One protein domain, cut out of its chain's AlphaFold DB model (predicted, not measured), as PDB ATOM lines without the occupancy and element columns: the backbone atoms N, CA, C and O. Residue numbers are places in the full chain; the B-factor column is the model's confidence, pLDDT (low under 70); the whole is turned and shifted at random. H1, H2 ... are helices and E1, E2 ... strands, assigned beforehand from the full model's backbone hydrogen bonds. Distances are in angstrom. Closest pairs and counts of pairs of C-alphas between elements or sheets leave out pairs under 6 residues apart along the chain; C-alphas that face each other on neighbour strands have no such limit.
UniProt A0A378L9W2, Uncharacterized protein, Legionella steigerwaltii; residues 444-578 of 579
ATOM      1  N   ARG A 444      23.419 -21.936  39.125       74.44
ATOM      2  CA  ARG A 444      22.403 -20.977  39.586       74.44
ATOM      3  C   ARG A 444      23.015 -19.890  40.471       74.44
ATOM      4  O   ARG A 444      22.708 -18.719  40.289       74.44
ATOM      5  N   LEU A 445      23.957 -20.264  41.341       77.75
ATOM      6  CA  LEU A 445      24.751 -19.302  42.114       77.75
ATOM      7  C   LEU A 445      25.560 -18.361  41.206       77.75
ATOM      8  O   LEU A 445      25.579 -17.161  41.457       77.75
ATOM      9  N   LEU A 446      26.180 -18.874  40.135       79.50
ATOM     10  CA  LEU A 446      26.903 -18.046  39.157       79.50
ATOM     11  C   LEU A 446      25.964 -17.109  38.380       79.50
ATOM     12  O   LEU A 446      26.284 -15.943  38.197       79.50
ATOM     13  N   VAL A 447      24.792 -17.588  37.955       80.94
ATOM     14  CA  VAL A 447      23.766 -16.778  37.271       80.94
ATOM     15  C   VAL A 447      23.288 -15.630  38.169       80.94
ATOM     16  O   VAL A 447      23.161 -14.494  37.708       80.94
ATOM     17  N   GLU A 448      23.063 -15.910  39.455       80.25
ATOM     18  CA  GLU A 448      22.678 -14.908  40.455       80.25
ATOM     19  C   GLU A 448      23.811 -13.909  40.742       80.25
ATOM     20  O   GLU A 448      23.545 -12.710  40.850       80.25
ATOM     21  N   GLN A 449      25.063 -14.378  40.819       82.81
ATOM     22  CA  GLN A 449      26.254 -13.538  41.009       82.81
ATOM     23  C   GLN A 449      26.486 -12.582  39.834       82.81
ATOM     24  O   GLN A 449      26.697 -11.391  40.054       82.81
ATOM     25  N   GLU A 450      26.379 -13.076  38.599       84.31
ATOM     26  CA  GLU A 450      26.511 -12.260  37.384       84.31
ATOM     27  C   GLU A 450      25.279 -11.371  37.131       84.31
ATOM     28  O   GLU A 450      25.303 -10.468  36.293       84.31
ATOM     29  N   GLY A 451      24.178 -11.595  37.856       84.62
ATOM     30  CA  GLY A 451      22.970 -10.782  37.757       84.62
ATOM     31  C   GLY A 451      22.337 -10.813  36.364       84.62
ATOM     32  O   GLY A 451      21.835  -9.779  35.894       84.62
ATOM     33  N   LEU A 452      22.357 -11.974  35.700       87.94
ATOM     34  CA  LEU A 452      21.758 -12.161  34.374       87.94
ATOM     35  C   LEU A 452      20.267 -11.814  34.372       87.94
ATOM     36  O   LEU A 452      19.609 -11.804  35.411       87.94
ATOM     37  N   ALA A 453      19.759 -11.404  33.211       90.62
ATOM     38  CA  ALA A 453      18.327 -11.155  33.050       90.62
ATOM     39  C   ALA A 453      17.585 -12.472  32.907       90.62
ATOM     40  O   ALA A 453      18.138 -13.403  32.324       90.62
ATOM     41  N   GLU A 454      16.339 -12.529  33.373       89.62
ATOM     42  CA  GLU A 454      15.506 -13.732  33.276       89.62
ATOM     43  C   GLU A 454      15.383 -14.182  31.813       89.62
ATOM     44  O   GLU A 454      15.484 -15.366  31.519       89.62
ATOM     45  N   MET A 455      15.295 -13.237  30.869       90.19
ATOM     46  CA  MET A 455      15.276 -13.514  29.424       90.19
ATOM     47  C   MET A 455      16.559 -14.166  28.864       90.19
ATOM     48  O   MET A 455      16.535 -14.714  27.765       90.19
ATOM     49  N   HIS A 456      17.686 -14.064  29.575       92.31
ATOM     50  CA  HIS A 456      18.984 -14.636  29.195       92.31
ATOM     51  C   HIS A 456      19.414 -15.741  30.176       92.31
ATOM     52  O   HIS A 456      20.600 -16.086  30.251       92.31
ATOM     53  N   ASP A 457      18.470 -16.287  30.945       90.12
ATOM     54  CA  ASP A 457      18.718 -17.435  31.806       90.12
ATOM     55  C   ASP A 457      19.099 -18.650  30.933       90.12
ATOM     56  O   ASP A 457      18.390 -18.974  29.974       90.12
ATOM     57  N   PRO A 458      20.229 -19.327  31.210       90.31
ATOM     58  CA  PRO A 458      20.693 -20.445  30.393       90.31
ATOM     59  C   PRO A 458      19.792 -21.685  30.451       90.31
ATOM     60  O   PRO A 458      19.984 -22.576  29.623       90.31
ATOM     61  N   SER A 459      18.844 -21.749  31.394       87.56
ATOM     62  CA  SER A 459      17.826 -22.802  31.494       87.56
ATOM     63  C   SER A 459      16.654 -22.623  30.526       87.56
ATOM     64  O   SER A 459      15.875 -23.560  30.341       87.56
ATOM     65  N   LEU A 460      16.523 -21.451  29.890       89.69
ATOM     66  CA  LEU A 460      15.493 -21.227  28.882       89.69
ATOM     67  C   LEU A 460      15.704 -22.131  27.653       89.69
ATOM     68  O   LEU A 460      16.848 -22.381  27.259       89.69
ATOM     69  N   PRO A 461      14.615 -22.589  27.002       89.75
ATOM     70  CA  PRO A 461      14.706 -23.426  25.814       89.75
ATOM     71  C   PRO A 461      15.505 -22.773  24.681       89.75
ATOM     72  O   PRO A 461      15.274 -21.617  24.313       89.75
ATOM     73  N   ARG A 462      16.402 -23.560  24.083       93.31
ATOM     74  CA  ARG A 462      17.227 -23.176  22.931       93.31
ATOM     75  C   ARG A 462      16.784 -23.932  21.687       93.31
ATOM     76  O   ARG A 462      16.286 -25.052  21.788       93.31
ATOM     77  N   ASN A 463      17.003 -23.350  20.516       96.06
ATOM     78  CA  ASN A 463      16.863 -24.053  19.245       96.06
ATOM     79  C   ASN A 463      18.026 -25.052  19.082       96.06
ATOM     80  O   ASN A 463      19.176 -24.616  19.023       96.06
ATOM     81  N   PRO A 464      17.782 -26.374  18.968       94.94
ATOM     82  CA  PRO A 464      18.856 -27.375  18.976       94.94
ATOM     83  C   PRO A 464      19.903 -27.203  17.872       94.94
ATOM     84  O   PRO A 464      21.073 -27.508  18.092       94.94
ATOM     85  N   THR A 465      19.502 -26.701  16.702       95.69
ATOM     86  CA  THR A 465      20.383 -26.444  15.547       95.69
ATOM     87  C   THR A 465      21.171 -25.139  15.661       95.69
ATOM     88  O   THR A 465      22.139 -24.951  14.930       95.69
ATOM     89  N   MET A 466      20.775 -24.248  16.573       97.06
ATOM     90  CA  MET A 466      21.428 -22.961  16.832       97.06
ATOM     91  C   MET A 466      22.175 -22.957  18.171       97.06
ATOM     92  O   MET A 466      22.937 -22.034  18.436       97.06
ATOM     93  N   ASP A 467      21.984 -23.961  19.030       97.06
ATOM     94  CA  ASP A 467      22.664 -24.047  20.323       97.06
ATOM     95  C   ASP A 467      24.178 -24.206  20.127       97.06
ATOM     96  O   ASP A 467      24.670 -25.205  19.588       97.06
ATOM     97  N   SER A 468      24.924 -23.208  20.602       96.12
ATOM     98  CA  SER A 468      26.383 -23.133  20.492       96.12
ATOM     99  C   SER A 468      27.111 -24.119  21.405       96.12
ATOM    100  O   SER A 468      28.324 -24.314  21.265       96.12
ATOM    101  N   TYR A 469      26.399 -24.716  22.363       95.31
ATOM    102  CA  TYR A 469      26.922 -25.681  23.326       95.31
ATOM    103  C   TYR A 469      26.579 -27.127  22.972       95.31
ATOM    104  O   TYR A 469      27.182 -28.040  23.547       95.31
ATOM    105  N   ASN A 470      25.674 -27.340  22.014       94.50
ATOM    106  CA  ASN A 470      25.306 -28.668  21.548       94.50
ATOM    107  C   ASN A 470      26.519 -29.369  20.903       94.50
ATOM    108  O   ASN A 470      27.237 -28.794  20.082       94.50
ATOM    109  N   LYS A 471      26.759 -30.623  21.299       91.94
ATOM    110  CA  LYS A 471      27.870 -31.452  20.807       91.94
ATOM    111  C   LYS A 471      27.669 -31.921  19.370       91.94
ATOM    112  O   LYS A 471      28.660 -32.227  18.721       91.94
ATOM    113  N   ASP A 472      26.433 -31.929  18.885       92.25
ATOM    114  CA  ASP A 472      26.126 -32.253  17.489       92.25
ATOM    115  C   ASP A 472      26.424 -31.061  16.558       92.25
ATOM    116  O   ASP A 472      26.562 -31.219  15.350       92.25
ATOM    117  N   ASN A 473      26.602 -29.865  17.135       91.12
ATOM    118  CA  ASN A 473      26.930 -28.621  16.442       91.12
ATOM    119  C   ASN A 473      28.424 -28.266  16.583       91.12
ATOM    120  O   ASN A 473      28.776 -27.090  16.772       91.12
ATOM    121  N   THR A 474      29.320 -29.252  16.544       93.50
ATOM    122  CA  THR A 474      30.766 -28.994  16.545       93.50
ATOM    123  C   THR A 474      31.239 -28.403  15.219       93.50
ATOM    124  O   THR A 474      30.605 -28.540  14.175       93.50
ATOM    125  N   VAL A 475      32.364 -27.702  15.290       94.62
ATOM    126  CA  VAL A 475      33.101 -27.146  14.160       94.62
ATOM    127  C   VAL A 475      34.561 -27.557  14.288       94.62
ATOM    128  O   VAL A 475      35.062 -27.768  15.398       94.62
ATOM    129  N   GLU A 476      35.232 -27.670  13.152       95.12
ATOM    130  CA  GLU A 476      36.680 -27.818  13.091       95.12
ATOM    131  C   GLU A 476      37.306 -26.431  12.948       95.12
ATOM    132  O   GLU A 476      36.876 -25.625  12.121       95.12
ATOM    133  N   ILE A 477      38.275 -26.128  13.807       95.25
ATOM    134  CA  ILE A 477      39.097 -24.924  13.700       95.25
ATOM    135  C   ILE A 477      40.562 -25.328  13.623       95.25
ATOM    136  O   ILE A 477      40.993 -26.229  14.339       95.25
ATOM    137  N   GLU A 478      41.326 -24.624  12.800       95.12
ATOM    138  CA  GLU A 478      42.774 -24.788  12.733       95.12
ATOM    139  C   GLU A 478      43.440 -23.926  13.802       95.12
ATOM    140  O   GLU A 478      43.226 -22.713  13.869       95.12
ATOM    141  N   LEU A 479      44.241 -24.560  14.657       96.12
ATOM    142  CA  LEU A 479      45.058 -23.876  15.654       96.12
ATOM    143  C   LEU A 479      46.507 -24.308  15.504       96.12
ATOM    144  O   LEU A 479      46.814 -25.494  15.487       96.12
ATOM    145  N   THR A 480      47.413 -23.342  15.471       97.00
ATOM    146  CA  THR A 480      48.846 -23.627  15.567       97.00
ATOM    147  C   THR A 480      49.201 -24.174  16.949       97.00
ATOM    148  O   THR A 480      48.555 -23.824  17.946       97.00
ATOM    149  N   TYR A 481      50.263 -24.975  17.059       96.94
ATOM    150  CA  TYR A 481      50.771 -25.394  18.372       96.94
ATOM    151  C   TYR A 481      51.073 -24.199  19.284       96.94
ATOM    152  O   TYR A 481      50.778 -24.268  20.476       96.94
ATOM    153  N   GLN A 482      51.553 -23.075  18.741       96.88
ATOM    154  CA  GLN A 482      51.736 -21.843  19.512       96.88
ATOM    155  C   GLN A 482      50.415 -21.333  20.106       96.88
ATOM    156  O   GLN A 482      50.346 -21.037  21.297       96.88
ATOM    157  N   GLN A 483      49.341 -21.271  19.315       97.00
ATOM    158  CA  GLN A 483      48.022 -20.866  19.814       97.00
ATOM    159  C   GLN A 483      47.477 -21.857  20.850       97.00
ATOM    160  O   GLN A 483      46.893 -21.440  21.851       97.00
ATOM    161  N   ILE A 484      47.689 -23.160  20.651       96.94
ATOM    162  CA  ILE A 484      47.310 -24.198  21.620       96.94
ATOM    163  C   ILE A 484      48.067 -23.992  22.935       96.94
ATOM    164  O   ILE A 484      47.440 -23.992  23.998       96.94
ATOM    165  N   HIS A 485      49.384 -23.780  22.871       97.00
ATOM    166  CA  HIS A 485      50.222 -23.472  24.025       97.00
ATOM    167  C   HIS A 485      49.695 -22.239  24.758       97.00
ATOM    168  O   HIS A 485      49.297 -22.353  25.916       97.00
ATOM    169  N   THR A 486      49.583 -21.098  24.070       97.00
ATOM    170  CA  THR A 486      49.100 -19.839  24.650       97.00
ATOM    171  C   THR A 486      47.732 -20.009  25.302       97.00
ATOM    172  O   THR A 486      47.542 -19.608  26.447       97.00
ATOM    173  N   TYR A 487      46.780 -20.641  24.608       97.38
ATOM    174  CA  TYR A 487      45.441 -20.872  25.134       97.38
ATOM    175  C   TYR A 487      45.466 -21.701  26.422       97.38
ATOM    176  O   TYR A 487      44.810 -21.351  27.407       97.38
ATOM    177  N   TYR A 488      46.183 -22.825  26.430       96.38
ATOM    178  CA  TYR A 488      46.199 -23.707  27.592       96.38
ATOM    179  C   TYR A 488      47.057 -23.182  28.738       96.38
ATOM    180  O   TYR A 488      46.681 -23.442  29.879       96.38
ATOM    181  N   ASP A 489      48.128 -22.440  28.471       95.88
ATOM    182  CA  ASP A 489      48.968 -21.820  29.496       95.88
ATOM    183  C   ASP A 489      48.156 -20.826  30.327       95.88
ATOM    184  O   ASP A 489      47.943 -21.055  31.523       95.88
ATOM    185  N   VAL A 490      47.531 -19.834  29.683       96.56
ATOM    186  CA  VAL A 490      46.714 -18.846  30.405       96.56
ATOM    187  C   VAL A 490      45.476 -19.486  31.037       96.56
ATOM    188  O   VAL A 490      45.148 -19.234  32.195       96.56
ATOM    189  N   MET A 491      44.793 -20.401  30.344       96.56
ATOM    190  CA  MET A 491      43.571 -20.989  30.897       96.56
ATOM    191  C   MET A 491      43.820 -22.000  32.010       96.56
ATOM    192  O   MET A 491      42.915 -22.226  32.815       96.56
ATOM    193  N   ARG A 492      44.967 -22.691  32.032       95.19
ATOM    194  CA  ARG A 492      45.288 -23.648  33.100       95.19
ATOM    195  C   ARG A 492      45.968 -22.949  34.259       95.19
ATOM    196  O   ARG A 492      45.478 -23.117  35.367       95.19
ATOM    197  N   ARG A 493      47.006 -22.154  34.011       94.75
ATOM    198  CA  ARG A 493      47.816 -21.554  35.075       94.75
ATOM    199  C   ARG A 493      47.179 -20.292  35.636       94.75
ATOM    200  O   ARG A 493      47.023 -20.200  36.844       94.75
ATOM    201  N   LEU A 494      46.749 -19.367  34.775       94.31
ATOM    202  CA  LEU A 494      46.250 -18.060  35.219       94.31
ATOM    203  C   LEU A 494      44.792 -18.109  35.703       94.31
ATOM    204  O   LEU A 494      44.480 -17.555  36.750       94.31
ATOM    205  N   VAL A 495      43.906 -18.782  34.958       94.25
ATOM    206  CA  VAL A 495      42.454 -18.800  35.256       94.25
ATOM    207  C   VAL A 495      42.031 -19.970  36.152       94.25
ATOM    208  O   VAL A 495      41.051 -19.872  36.883       94.25
ATOM    209  N   LYS A 496      42.706 -21.123  36.059       93.31
ATOM    210  CA  LYS A 496      42.316 -22.346  36.796       93.31
ATOM    211  C   LYS A 496      43.292 -22.752  37.885       93.31
ATOM    212  O   LYS A 496      42.973 -23.710  38.586       93.31
ATOM    213  N   GLU A 497      44.444 -22.089  37.967       93.94
ATOM    214  CA  GLU A 497      45.487 -22.351  38.961       93.94
ATOM    215  C   GLU A 497      45.918 -23.833  38.970       93.94
ATOM    216  O   GLU A 497      45.978 -24.500  39.996       93.94
ATOM    217  N   LYS A 498      46.162 -24.377  37.769       94.44
ATOM    218  CA  LYS A 498      46.645 -25.745  37.515       94.44
ATOM    219  C   LYS A 498      47.944 -25.715  36.730       94.44
ATOM    220  O   LYS A 498      48.128 -24.840  35.883       94.44
ATOM    221  N   ASP A 499      48.754 -26.753  36.896       94.00
ATOM    222  CA  ASP A 499      49.956 -26.950  36.090       94.00
ATOM    223  C   ASP A 499      49.646 -27.019  34.596       94.00
ATOM    224  O   ASP A 499      48.579 -27.489  34.172       94.00
ATOM    225  N   PHE A 500      50.587 -26.546  33.778       94.00
ATOM    226  CA  PHE A 500      50.441 -26.550  32.326       94.00
ATOM    227  C   PHE A 500      50.216 -27.973  31.803       94.00
ATOM    228  O   PHE A 500      49.176 -28.245  31.194       94.00
ATOM    229  N   LEU A 501      51.117 -28.898  32.135       93.94
ATOM    230  CA  LEU A 501      50.964 -30.313  31.820       93.94
ATOM    231  C   LEU A 501      50.012 -30.976  32.833       93.94
ATOM    232  O   LEU A 501      50.134 -30.744  34.031       93.94
ATOM    233  N   PRO A 502      48.999 -31.737  32.390       89.62
ATOM    234  CA  PRO A 502      48.176 -32.544  33.284       89.62
ATOM    235  C   PRO A 502      48.911 -33.821  33.712       89.62
ATOM    236  O   PRO A 502      49.612 -34.421  32.899       89.62
ATOM    237  N   ASP A 503      48.655 -34.281  34.937       84.12
ATOM    238  CA  ASP A 503      49.229 -35.535  35.453       84.12
ATOM    239  C   ASP A 503      48.673 -36.774  34.731       84.12
ATOM    240  O   ASP A 503      49.403 -37.718  34.436       84.12
ATOM    241  N   ASP A 504      47.379 -36.746  34.387       81.88
ATOM    242  CA  ASP A 504      46.685 -37.874  33.763       81.88
ATOM    243  C   ASP A 504      46.838 -37.898  32.231       81.88
ATOM    244  O   ASP A 504      46.493 -36.927  31.540       81.88
ATOM    245  N   GLU A 505      47.163 -39.066  31.669       83.06
ATOM    246  CA  GLU A 505      47.042 -39.342  30.230       83.06
ATOM    247  C   GLU A 505      45.586 -39.579  29.805       83.06
ATOM    248  O   GLU A 505      45.145 -40.673  29.447       83.06
ATOM    249  N   LYS A 506      44.794 -38.510  29.834       87.75
ATOM    250  CA  LYS A 506      43.427 -38.526  29.306       87.75
ATOM    251  C   LYS A 506      43.438 -38.218  27.814       87.75
ATOM    252  O   LYS A 506      44.096 -37.269  27.377       87.75
ATOM    253  N   LYS A 507      42.649 -38.971  27.039       87.25
ATOM    254  CA  LYS A 507      42.387 -38.673  25.620       87.25
ATOM    255  C   LYS A 507      41.957 -37.212  25.460       87.25
ATOM    256  O   LYS A 507      41.154 -36.705  26.253       87.25
ATOM    257  N   SER A 508      42.504 -36.533  24.453       85.88
ATOM    258  CA  SER A 508      42.061 -35.189  24.104       85.88
ATOM    259  C   SER A 508      40.585 -35.229  23.714       85.88
ATOM    260  O   SER A 508      40.124 -36.139  23.032       85.88
ATOM    261  N   LYS A 509      39.828 -34.226  24.166       86.00
ATOM    262  CA  LYS A 509      38.424 -34.050  23.768       86.00
ATOM    263  C   LYS A 509      38.284 -33.374  22.400       86.00
ATOM    264  O   LYS A 509      37.158 -33.190  21.958       86.00
ATOM    265  N   HIS A 510      39.394 -32.930  21.811       89.81
ATOM    266  CA  HIS A 510      39.401 -32.003  20.678       89.81
ATOM    267  C   HIS A 510      40.272 -32.463  19.508       89.81
ATOM    268  O   HIS A 510      40.080 -31.977  18.404       89.81
ATOM    269  N   VAL A 511      41.208 -33.385  19.751       89.44
ATOM    270  CA  VAL A 511      42.111 -33.939  18.734       89.44
ATOM    271  C   VAL A 511      42.007 -35.455  18.806       89.44
ATOM    272  O   VAL A 511      42.233 -36.047  19.866       89.44
ATOM    273  N   VAL A 512      41.610 -36.082  17.702       87.81
ATOM    274  CA  VAL A 512      41.402 -37.532  17.637       87.81
ATOM    275  C   VAL A 512      42.746 -38.253  17.756       87.81
ATOM    276  O   VAL A 512      43.734 -37.849  17.159       87.81
ATOM    277  N   GLY A 513      42.794 -39.326  18.550       87.06
ATOM    278  CA  GLY A 513      43.981 -40.185  18.669       87.06
ATOM    279  C   GLY A 513      45.117 -39.647  19.548       87.06
ATOM    280  O   GLY A 513      46.020 -40.413  19.866       87.06
ATOM    281  N   VAL A 514      45.055 -38.394  20.013       90.88
ATOM    282  CA  VAL A 514      46.121 -37.760  20.811       90.88
ATOM    283  C   VAL A 514      45.678 -37.577  22.267       90.88
ATOM    284  O   VAL A 514      44.536 -37.198  22.551       90.88
ATOM    285  N   SER A 515      46.560 -37.856  23.233       92.12
ATOM    286  CA  SER A 515      46.293 -37.543  24.644       92.12
ATOM    287  C   SER A 515      46.435 -36.037  24.882       92.12
ATOM    288  O   SER A 515      47.211 -35.351  24.222       92.12
ATOM    289  N   LYS A 516      45.684 -35.474  25.834       92.00
ATOM    290  CA  LYS A 516      45.814 -34.044  26.145       92.00
ATOM    291  C   LYS A 516      47.236 -33.698  26.604       92.00
ATOM    292  O   LYS A 516      47.698 -32.601  26.320       92.00
ATOM    293  N   LYS A 517      47.888 -34.605  27.334       92.94
ATOM    294  CA  LYS A 517      49.263 -34.428  27.803       92.94
ATOM    295  C   LYS A 517      50.231 -34.349  26.620       92.94
ATOM    296  O   LYS A 517      50.885 -33.324  26.485       92.94
ATOM    297  N   ALA A 518      50.185 -35.326  25.712       93.00
ATOM    298  CA  ALA A 518      51.020 -35.354  24.511       93.00
ATOM    299  C   ALA A 518      50.833 -34.100  23.643       93.00
ATOM    300  O   ALA A 518      51.806 -33.478  23.239       93.00
ATOM    301  N   LEU A 519      49.587 -33.655  23.436       93.88
ATOM    302  CA  LEU A 519      49.307 -32.427  22.683       93.88
ATOM    303  C   LEU A 519      49.983 -31.186  23.297       93.88
ATOM    304  O   LEU A 519      50.440 -30.305  22.572       93.88
ATOM    305  N   LEU A 520      50.000 -31.084  24.629       95.12
ATOM    306  CA  LEU A 520      50.616 -29.956  25.331       95.12
ATOM    307  C   LEU A 520      52.137 -30.077  25.421       95.12
ATOM    308  O   LEU A 520      52.814 -29.059  25.464       95.12
ATOM    309  N   GLU A 521      52.678 -31.291  25.436       94.81
ATOM    310  CA  GLU A 521      54.119 -31.517  25.321       94.81
ATOM    311  C   GLU A 521      54.618 -31.109  23.933       94.81
ATOM    312  O   GLU A 521      55.592 -30.373  23.821       94.81
ATOM    313  N   GLU A 522      53.901 -31.492  22.874       94.19
ATOM    314  CA  GLU A 522      54.227 -31.063  21.512       94.19
ATOM    315  C   GLU A 522      54.097 -29.552  21.319       94.19
ATOM    316  O   GLU A 522      54.847 -28.977  20.536       94.19
ATOM    317  N   SER A 523      53.194 -28.889  22.046       95.38
ATOM    318  CA  SER A 523      53.052 -27.434  21.953       95.38
ATOM    319  C   SER A 523      54.185 -26.645  22.617       95.38
ATOM    320  O   SER A 523      54.284 -25.439  22.400       95.38
ATOM    321  N   LEU A 524      55.052 -27.308  23.392       94.44
ATOM    322  CA  LEU A 524      56.288 -26.726  23.927       94.44
ATOM    323  C   LEU A 524      57.448 -26.780  22.924       94.44
ATOM    324  O   LEU A 524      58.441 -26.078  23.112       94.44
ATOM    325  N   ASP A 525      57.342 -27.598  21.874       93.94
ATOM    326  CA  ASP A 525      58.371 -27.714  20.847       93.94
ATOM    327  C   ASP A 525      58.331 -26.496  19.914       93.94
ATOM    328  O   ASP A 525      57.427 -26.327  19.088       93.94
ATOM    329  N   SER A 526      59.347 -25.639  20.024       90.50
ATOM    330  CA  SER A 526      59.464 -24.425  19.216       90.50
ATOM    331  C   SER A 526      59.582 -24.712  17.717       90.50
ATOM    332  O   SER A 526      59.181 -23.869  16.915       90.50
ATOM    333  N   GLN A 527      60.054 -25.899  17.318       94.19
ATOM    334  CA  GLN A 527      60.117 -26.301  15.909       94.19
ATOM    335  C   GLN A 527      58.728 -26.599  15.334       94.19
ATOM    336  O   GLN A 527      58.511 -26.450  14.132       94.19
ATOM    337  N   LYS A 528      57.769 -26.973  16.190       93.56
ATOM    338  CA  LYS A 528      56.380 -27.260  15.809       93.56
ATOM    339  C   LYS A 528      55.452 -26.056  15.946       93.56
ATOM    340  O   LYS A 528      54.303 -26.148  15.531       93.56
ATOM    341  N   ALA A 529      55.923 -24.925  16.477       92.88
ATOM    342  CA  ALA A 529      55.090 -23.782  16.858       92.88
ATOM    343  C   ALA A 529      54.101 -23.321  15.771       92.88
ATOM    344  O   ALA A 529      52.953 -23.020  16.092       92.88
ATOM    345  N   ALA A 530      54.527 -23.302  14.502       95.25
ATOM    346  CA  ALA A 530      53.718 -22.859  13.364       95.25
ATOM    347  C   ALA A 530      52.859 -23.964  12.719       95.25
ATOM    348  O   ALA A 530      52.042 -23.660  11.851       95.25
ATOM    349  N   LEU A 531      53.028 -25.234  13.106       95.44
ATOM    350  CA  LEU A 531      52.237 -26.329  12.547       95.44
ATOM    351  C   LEU A 531      50.796 -26.230  13.050       95.44
ATOM    352  O   LEU A 531      50.559 -26.090  14.254       95.44
ATOM    353  N   ALA A 532      49.851 -26.289  12.115       94.88
ATOM    354  CA  ALA A 532      48.424 -26.264  12.391       94.88
ATOM    355  C   ALA A 532      47.922 -27.653  12.808       94.88
ATOM    356  O   ALA A 532      48.390 -28.679  12.309       94.88
ATOM    357  N   VAL A 533      46.984 -27.662  13.749       94.19
ATOM    358  CA  VAL A 533      46.333 -28.853  14.277       94.19
ATOM    359  C   VAL A 533      44.818 -28.651  14.176       94.19
ATOM    360  O   VAL A 533      44.305 -27.687  14.765       94.19
ATOM    361  N   PRO A 534      44.090 -29.578  13.526       94.56
ATOM    362  CA  PRO A 534      42.637 -29.527  13.478       94.56
ATOM    363  C   PRO A 534      42.061 -29.766  14.875       94.56
ATOM    364  O   PRO A 534      42.422 -30.712  15.585       94.56
ATOM    365  N   PHE A 535      41.153 -28.887  15.285       93.88
ATOM    366  CA  PHE A 535      40.563 -28.880  16.616       93.88
ATOM    367  C   PHE A 535      39.039 -28.949  16.521       93.88
ATOM    368  O   PHE A 535      38.378 -27.972  16.169       93.88
ATOM    369  N   THR A 536      38.451 -30.090  16.885       95.69
ATOM    370  CA  THR A 536      36.991 -30.255  16.894       95.69
ATOM    371  C   THR A 536      36.405 -29.760  18.217       95.69
ATOM    372  O   THR A 536      36.652 -30.310  19.300       95.69
ATOM    373  N   VAL A 537      35.605 -28.696  18.156       95.75
ATOM    374  CA  VAL A 537      35.036 -28.019  19.332       95.75
ATOM    375  C   VAL A 537      33.610 -27.553  19.073       95.75
ATOM    376  O   VAL A 537      33.204 -27.366  17.936       95.75
ATOM    377  N   THR A 538      32.827 -27.331  20.128       96.12
ATOM    378  CA  THR A 538      31.545 -26.625  19.976       96.12
ATOM    379  C   THR A 538      31.790 -25.166  19.585       96.12
ATOM    380  O   THR A 538      32.843 -24.602  19.905       96.12
ATOM    381  N   ARG A 539      30.810 -24.512  18.956       95.94
ATOM    382  CA  ARG A 539      30.909 -23.095  18.557       95.94
ATOM    383  C   ARG A 539      31.206 -22.165  19.733       95.94
ATOM    384  O   ARG A 539      32.103 -21.332  19.643       95.94
ATOM    385  N   ALA A 540      30.562 -22.389  20.882       96.00
ATOM    386  CA  ALA A 540      30.845 -21.631  22.103       96.00
ATOM    387  C   ALA A 540      32.305 -21.788  22.562       96.00
ATOM    388  O   ALA A 540      32.923 -20.850  23.069       96.00
ATOM    389  N   LYS A 541      32.881 -22.983  22.383       96.19
ATOM    390  CA  LYS A 541      34.274 -23.260  22.728       96.19
ATOM    391  C   LYS A 541      35.245 -22.647  21.713       96.19
ATOM    392  O   LYS A 541      36.278 -22.145  22.152       96.19
ATOM    393  N   ALA A 542      34.921 -22.654  20.419       95.94
ATOM    394  CA  ALA A 542      35.696 -21.962  19.387       95.94
ATOM    395  C   ALA A 542      35.770 -20.452  19.668       95.94
ATOM    396  O   ALA A 542      36.869 -19.901  19.756       95.94
ATOM    397  N   ALA A 543      34.622 -19.818  19.931       94.69
ATOM    398  CA  ALA A 543      34.548 -18.403  20.295       94.69
ATOM    399  C   ALA A 543      35.358 -18.096  21.568       94.69
ATOM    400  O   ALA A 543      36.182 -17.185  21.585       94.69
ATOM    401  N   HIS A 544      35.225 -18.925  22.613       96.06
ATOM    402  CA  HIS A 544      36.028 -18.773  23.829       96.06
ATOM    403  C   HIS A 544      37.538 -18.876  23.555       96.06
ATOM    404  O   HIS A 544      38.303 -18.106  24.127       96.06
ATOM    405  N   ILE A 545      38.002 -19.833  22.736       96.19
ATOM    406  CA  ILE A 545      39.431 -19.944  22.386       96.19
ATOM    407  C   ILE A 545      39.902 -18.657  21.702       96.19
ATOM    408  O   ILE A 545      40.891 -18.071  22.141       96.19
ATOM    409  N   ARG A 546      39.170 -18.183  20.687       93.25
ATOM    410  CA  ARG A 546      39.510 -16.950  19.964       93.25
ATOM    411  C   ARG A 546      39.556 -15.728  20.875       93.25
ATOM    412  O   ARG A 546      40.524 -14.977  20.821       93.25
ATOM    413  N   HIS A 547      38.571 -15.549  21.752       93.12
ATOM    414  CA  HIS A 547      38.561 -14.427  22.695       93.12
ATOM    415  C   HIS A 547      39.742 -14.476  23.661       93.12
ATOM    416  O   HIS A 547      40.377 -13.452  23.893       93.12
ATOM    417  N   THR A 548      40.088 -15.662  24.173       95.44
ATOM    418  CA  THR A 548      41.289 -15.831  24.999       95.44
ATOM    419  C   THR A 548      42.545 -15.398  24.243       95.44
ATOM    420  O   THR A 548      43.317 -14.595  24.761       95.44
ATOM    421  N   LEU A 549      42.737 -15.881  23.013       94.94
ATOM    422  CA  LEU A 549      43.906 -15.536  22.198       94.94
ATOM    423  C   LEU A 549      43.954 -14.038  21.862       94.94
ATOM    424  O   LEU A 549      45.013 -13.422  21.956       94.94
ATOM    425  N   ASN A 550      42.808 -13.433  21.544       91.62
ATOM    426  CA  ASN A 550      42.702 -12.001  21.268       91.62
ATOM    427  C   ASN A 550      43.076 -11.150  22.486       91.62
ATOM    428  O   ASN A 550      43.800 -10.168  22.338       91.62
ATOM    429  N   TRP A 551      42.623 -11.525  23.685       92.50
ATOM    430  CA  TRP A 551      42.995 -10.820  24.911       92.50
ATOM    431  C   TRP A 551      44.490 -10.903  25.195       92.50
ATOM    432  O   TRP A 551      45.101  -9.882  25.509       92.50
ATOM    433  N   VAL A 552      45.089 -12.084  25.019       94.75
ATOM    434  CA  VAL A 552      46.538 -12.260  25.178       94.75
ATOM    435  C   VAL A 552      47.304 -11.409  24.168       94.75
ATOM    436  O   VAL A 552      48.247 -10.725  24.550       94.75
ATOM    437  N   GLN A 553      46.875 -11.384  22.903       93.00
ATOM    438  CA  GLN A 553      47.501 -10.554  21.873       93.00
ATOM    439  C   GLN A 553      47.388  -9.052  22.186       93.00
ATOM    440  O   GLN A 553      48.329  -8.304  21.939       93.00
ATOM    441  N   LYS A 554      46.240  -8.603  22.708       89.19
ATOM    442  CA  LYS A 554      45.958  -7.183  22.963       89.19
ATOM    443  C   LYS A 554      46.650  -6.647  24.216       89.19
ATOM    444  O   LYS A 554      47.077  -5.497  24.219       89.19
ATOM    445  N   LEU A 555      46.702  -7.441  25.284       90.94
ATOM    446  CA  LEU A 555      47.199  -6.997  26.589       90.94
ATOM    447  C   LEU A 555      48.618  -7.486  26.895       90.94
ATOM    448  O   LEU A 555      49.329  -6.809  27.632       90.94
ATOM    449  N   GLY A 556      49.029  -8.628  26.337       92.69
ATOM    450  CA  GLY A 556      50.222  -9.364  26.756       92.69
ATOM    451  C   GLY A 556      49.966 -10.243  27.988       92.69
ATOM    452  O   GLY A 556      49.074  -9.965  28.789       92.69
ATOM    453  N   ILE A 557      50.749 -11.321  28.142       90.50
ATOM    454  CA  ILE A 557      50.590 -12.312  29.231       90.50
ATOM    455  C   ILE A 557      50.876 -11.705  30.614       90.50
ATOM    456  O   ILE A 557      50.258 -12.096  31.598       90.50
ATOM    457  N   GLU A 558      51.781 -10.731  30.682       88.81
ATOM    458  CA  GLU A 558      52.226 -10.101  31.933       88.81
ATOM    459  C   GLU A 558      51.265  -9.018  32.451       88.81
ATOM    460  O   GLU A 558      51.453  -8.485  33.541       88.81
ATOM    461  N   ASN A 559      50.228  -8.670  31.685       91.06
ATOM    462  CA  ASN A 559      49.314  -7.596  32.046       91.06
ATOM    463  C   ASN A 559      48.337  -8.029  33.146       91.06
ATOM    464  O   ASN A 559      47.577  -8.982  32.975       91.06
ATOM    465  N   GLU A 560      48.287  -7.275  34.245       89.00
ATOM    466  CA  GLU A 560      47.419  -7.568  35.393       89.00
ATOM    467  C   GLU A 560      45.926  -7.635  35.027       89.00
ATOM    468  O   GLU A 560      45.176  -8.433  35.591       89.00
ATOM    469  N   ALA A 561      45.481  -6.859  34.031       91.56
ATOM    470  CA  ALA A 561      44.095  -6.873  33.572       91.56
ATOM    471  C   ALA A 561      43.737  -8.131  32.760       91.56
ATOM    472  O   ALA A 561      42.551  -8.393  32.534       91.56
ATOM    473  N   LEU A 562      44.721  -8.922  32.308       93.06
ATOM    474  CA  LEU A 562      44.468 -10.122  31.513       93.06
ATOM    475  C   LEU A 562      43.673 -11.160  32.312       93.06
ATOM    476  O   LEU A 562      42.686 -11.682  31.792       93.06
ATOM    477  N   LYS A 563      44.049 -11.425  33.574       94.56
ATOM    478  CA  LYS A 563      43.368 -12.423  34.421       94.56
ATOM    479  C   LYS A 563      41.875 -12.115  34.531       94.56
ATOM    480  O   LYS A 563      41.060 -12.962  34.179       94.56
ATOM    481  N   THR A 564      41.528 -10.882  34.900       92.62
ATOM    482  CA  THR A 564      40.136 -10.437  35.066       92.62
ATOM    483  C   THR A 564      39.315 -10.587  33.781       92.62
ATOM    484  O   THR A 564      38.188 -11.081  33.815       92.62
ATOM    485  N   ASN A 565      39.873 -10.209  32.623       92.06
ATOM    486  CA  ASN A 565      39.178 -10.352  31.338       92.06
ATOM    487  C   ASN A 565      38.977 -11.826  30.951       92.06
ATOM    488  O   ASN A 565      37.896 -12.210  30.497       92.06
ATOM    489  N   LEU A 566      39.990 -12.672  31.165       94.69
ATOM    490  CA  LEU A 566      39.894 -14.105  30.883       94.69
ATOM    491  C   LEU A 566      38.930 -14.825  31.834       94.69
ATOM    492  O   LEU A 566      38.198 -15.711  31.392       94.69
ATOM    493  N   GLU A 567      38.890 -14.441  33.111       94.25
ATOM    494  CA  GLU A 567      37.923 -14.948  34.087       94.25
ATOM    495  C   GLU A 567      36.493 -14.590  33.688       94.25
ATOM    496  O   GLU A 567      35.648 -15.484  33.648       94.25
ATOM    497  N   LYS A 568      36.235 -13.339  33.286       91.44
ATOM    498  CA  LYS A 568      34.930 -12.909  32.755       91.44
ATOM    499  C   LYS A 568      34.511 -13.756  31.548       91.44
ATOM    500  O   LYS A 568      33.445 -14.373  31.569       91.44
ATOM    501  N   CYS A 569      35.378 -13.888  30.539       92.06
ATOM    502  CA  CYS A 569      35.105 -14.729  29.365       92.06
ATOM    503  C   CYS A 569      34.859 -16.202  29.734       92.06
ATOM    504  O   CYS A 569      34.005 -16.872  29.142       92.06
ATOM    505  N   TYR A 570      35.603 -16.730  30.707       94.62
ATOM    506  CA  TYR A 570      35.454 -18.110  31.149       94.62
ATOM    507  C   TYR A 570      34.162 -18.331  31.937       94.62
ATOM    508  O   TYR A 570      33.515 -19.364  31.746       94.62
ATOM    509  N   THR A 571      33.767 -17.381  32.784       92.56
ATOM    510  CA  THR A 571      32.498 -17.400  33.518       92.56
ATOM    511  C   THR A 571      31.318 -17.384  32.555       92.56
ATOM    512  O   THR A 571      30.484 -18.287  32.632       92.56
ATOM    513  N   GLU A 572      31.303 -16.477  31.572       91.19
ATOM    514  CA  GLU A 572      30.292 -16.458  30.502       91.19
ATOM    515  C   GLU A 572      30.193 -17.823  29.801       91.19
ATOM    516  O   GLU A 572      29.115 -18.411  29.679       91.19
ATOM    517  N   TYR A 573      31.339 -18.389  29.404       93.69
ATOM    518  CA  TYR A 573      31.374 -19.703  28.766       93.69
ATOM    519  C   TYR A 573      30.848 -20.816  29.681       93.69
ATOM    520  O   TYR A 573      30.157 -21.717  29.205       93.69
ATOM    521  N   ARG A 574      31.159 -20.789  30.981       92.00
ATOM    522  CA  ARG A 574      30.692 -21.793  31.948       92.00
ATOM    523  C   ARG A 574      29.189 -21.734  32.172       92.00
ATOM    524  O   ARG A 574      28.591 -22.800  32.272       92.00
ATOM    525  N   ILE A 575      28.607 -20.541  32.247       90.75
ATOM    526  CA  ILE A 575      27.171 -20.369  32.482       90.75
ATOM    527  C   ILE A 575      26.360 -21.033  31.364       90.75
ATOM    528  O   ILE A 575      25.442 -21.800  31.643       90.75
ATOM    529  N   GLY A 576      26.756 -20.846  30.101       88.88
ATOM    530  CA  GLY A 576      26.034 -21.434  28.968       88.88
ATOM    531  C   GLY A 576      26.082 -22.964  28.879       88.88
ATOM    532  O   GLY A 576      25.244 -23.561  28.203       88.88
ATOM    533  N   LYS A 577      26.994 -23.625  29.610       86.50
ATOM    534  CA  LYS A 577      27.031 -25.096  29.723       86.50
ATOM    535  C   LYS A 577      25.911 -25.683  30.572       86.50
ATOM    536  O   LYS A 577      25.899 -26.895  30.756       86.50
ATOM    537  N   HIS A 578      25.045 -24.857  31.146       68.44
ATOM    538  CA  HIS A 578      23.873 -25.338  31.854       68.44
ATOM    539  C   HIS A 578      22.965 -26.096  30.878       68.44
ATOM    540  O   HIS A 578      22.221 -25.451  30.148       68.44
TER     541      HIS A 578
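AT A GLANCE: This is residues 444 to 578 of the 579 residues of an uncharacterized protein of Legionella steigerwaltii (UniProt A0A378L9W2). A ribbon of two antiparallel strands, E1 and E2, makes a rough triangle with two helices, H2 and H4, which start at opposite ends of the ribbon and meet each other; H5 folds back along H4 as a helical hairpin. H3 packs on H2 on one side of the domain, and short H1 is far from it, by residues 571 to 575 of H5. The printed part has 135 residues with five named helices and two named strands, in the order H1 E1 H2 H3 E2 H4 H5, and its class is mostly helix. It is compact, with a radius of gyration of the C-alphas of 15.9 A and spans of 49 by 36 by 28 A.

HOW THE PARTS SIT: H1, residues 444 to 450, and H5, residues 560 to 576, only just touch, with 3 pairs of C-alphas within 8 A, the closest Val 447 and Ile 575, 6.9 A. E1, residues 474 to 480, is the antiparallel neighbour of E2, residues 532 to 538; N 475 and O 537 are 2.8 A apart, within hydrogen-bond range. H2, residues 481 to 494, touches H3, residues 516 to 522, at a steep tilt of 57 degrees; the closest C-alphas, of His 485 and Leu 520, are 6.6 A apart. Residues 483 to 487 of H2 touch H4, residues 539 to 555, about perpendicular at 84 degrees; the closest C-alphas, of Tyr 487 and Leu 549, are 6.3 A apart. H4 and H5 touch as a hairpin at a shallow tilt of 8 degrees, opposite ways; the closest C-alphas, of Thr 548 and Leu 566, are 6.3 A apart. In H1, H2, H3 and H4 every O i to N i+4 pair is within hydrogen-bond range; in H5, 12 of 13 are.

IN THESE COORDINATES: H1 begins at C-alpha 444 (22.403, -20.977, 39.586) and spans 9.9 A. E1 and H2 each span 18.9 A, H3 10.1 A and E2 18.5 A. H4 spans 24.3 A; H5 spans 26.3 A to C-alpha 576 (26.034, -21.434, 28.968).

THE WHOLE: The two C-alphas farthest apart, of Glu 454 and Gln 527, are 49.5 A apart. The printed part has no cut. The links H1 to E1 and H2 to H3 are long. Residue 578 alone has a pLDDT under 70.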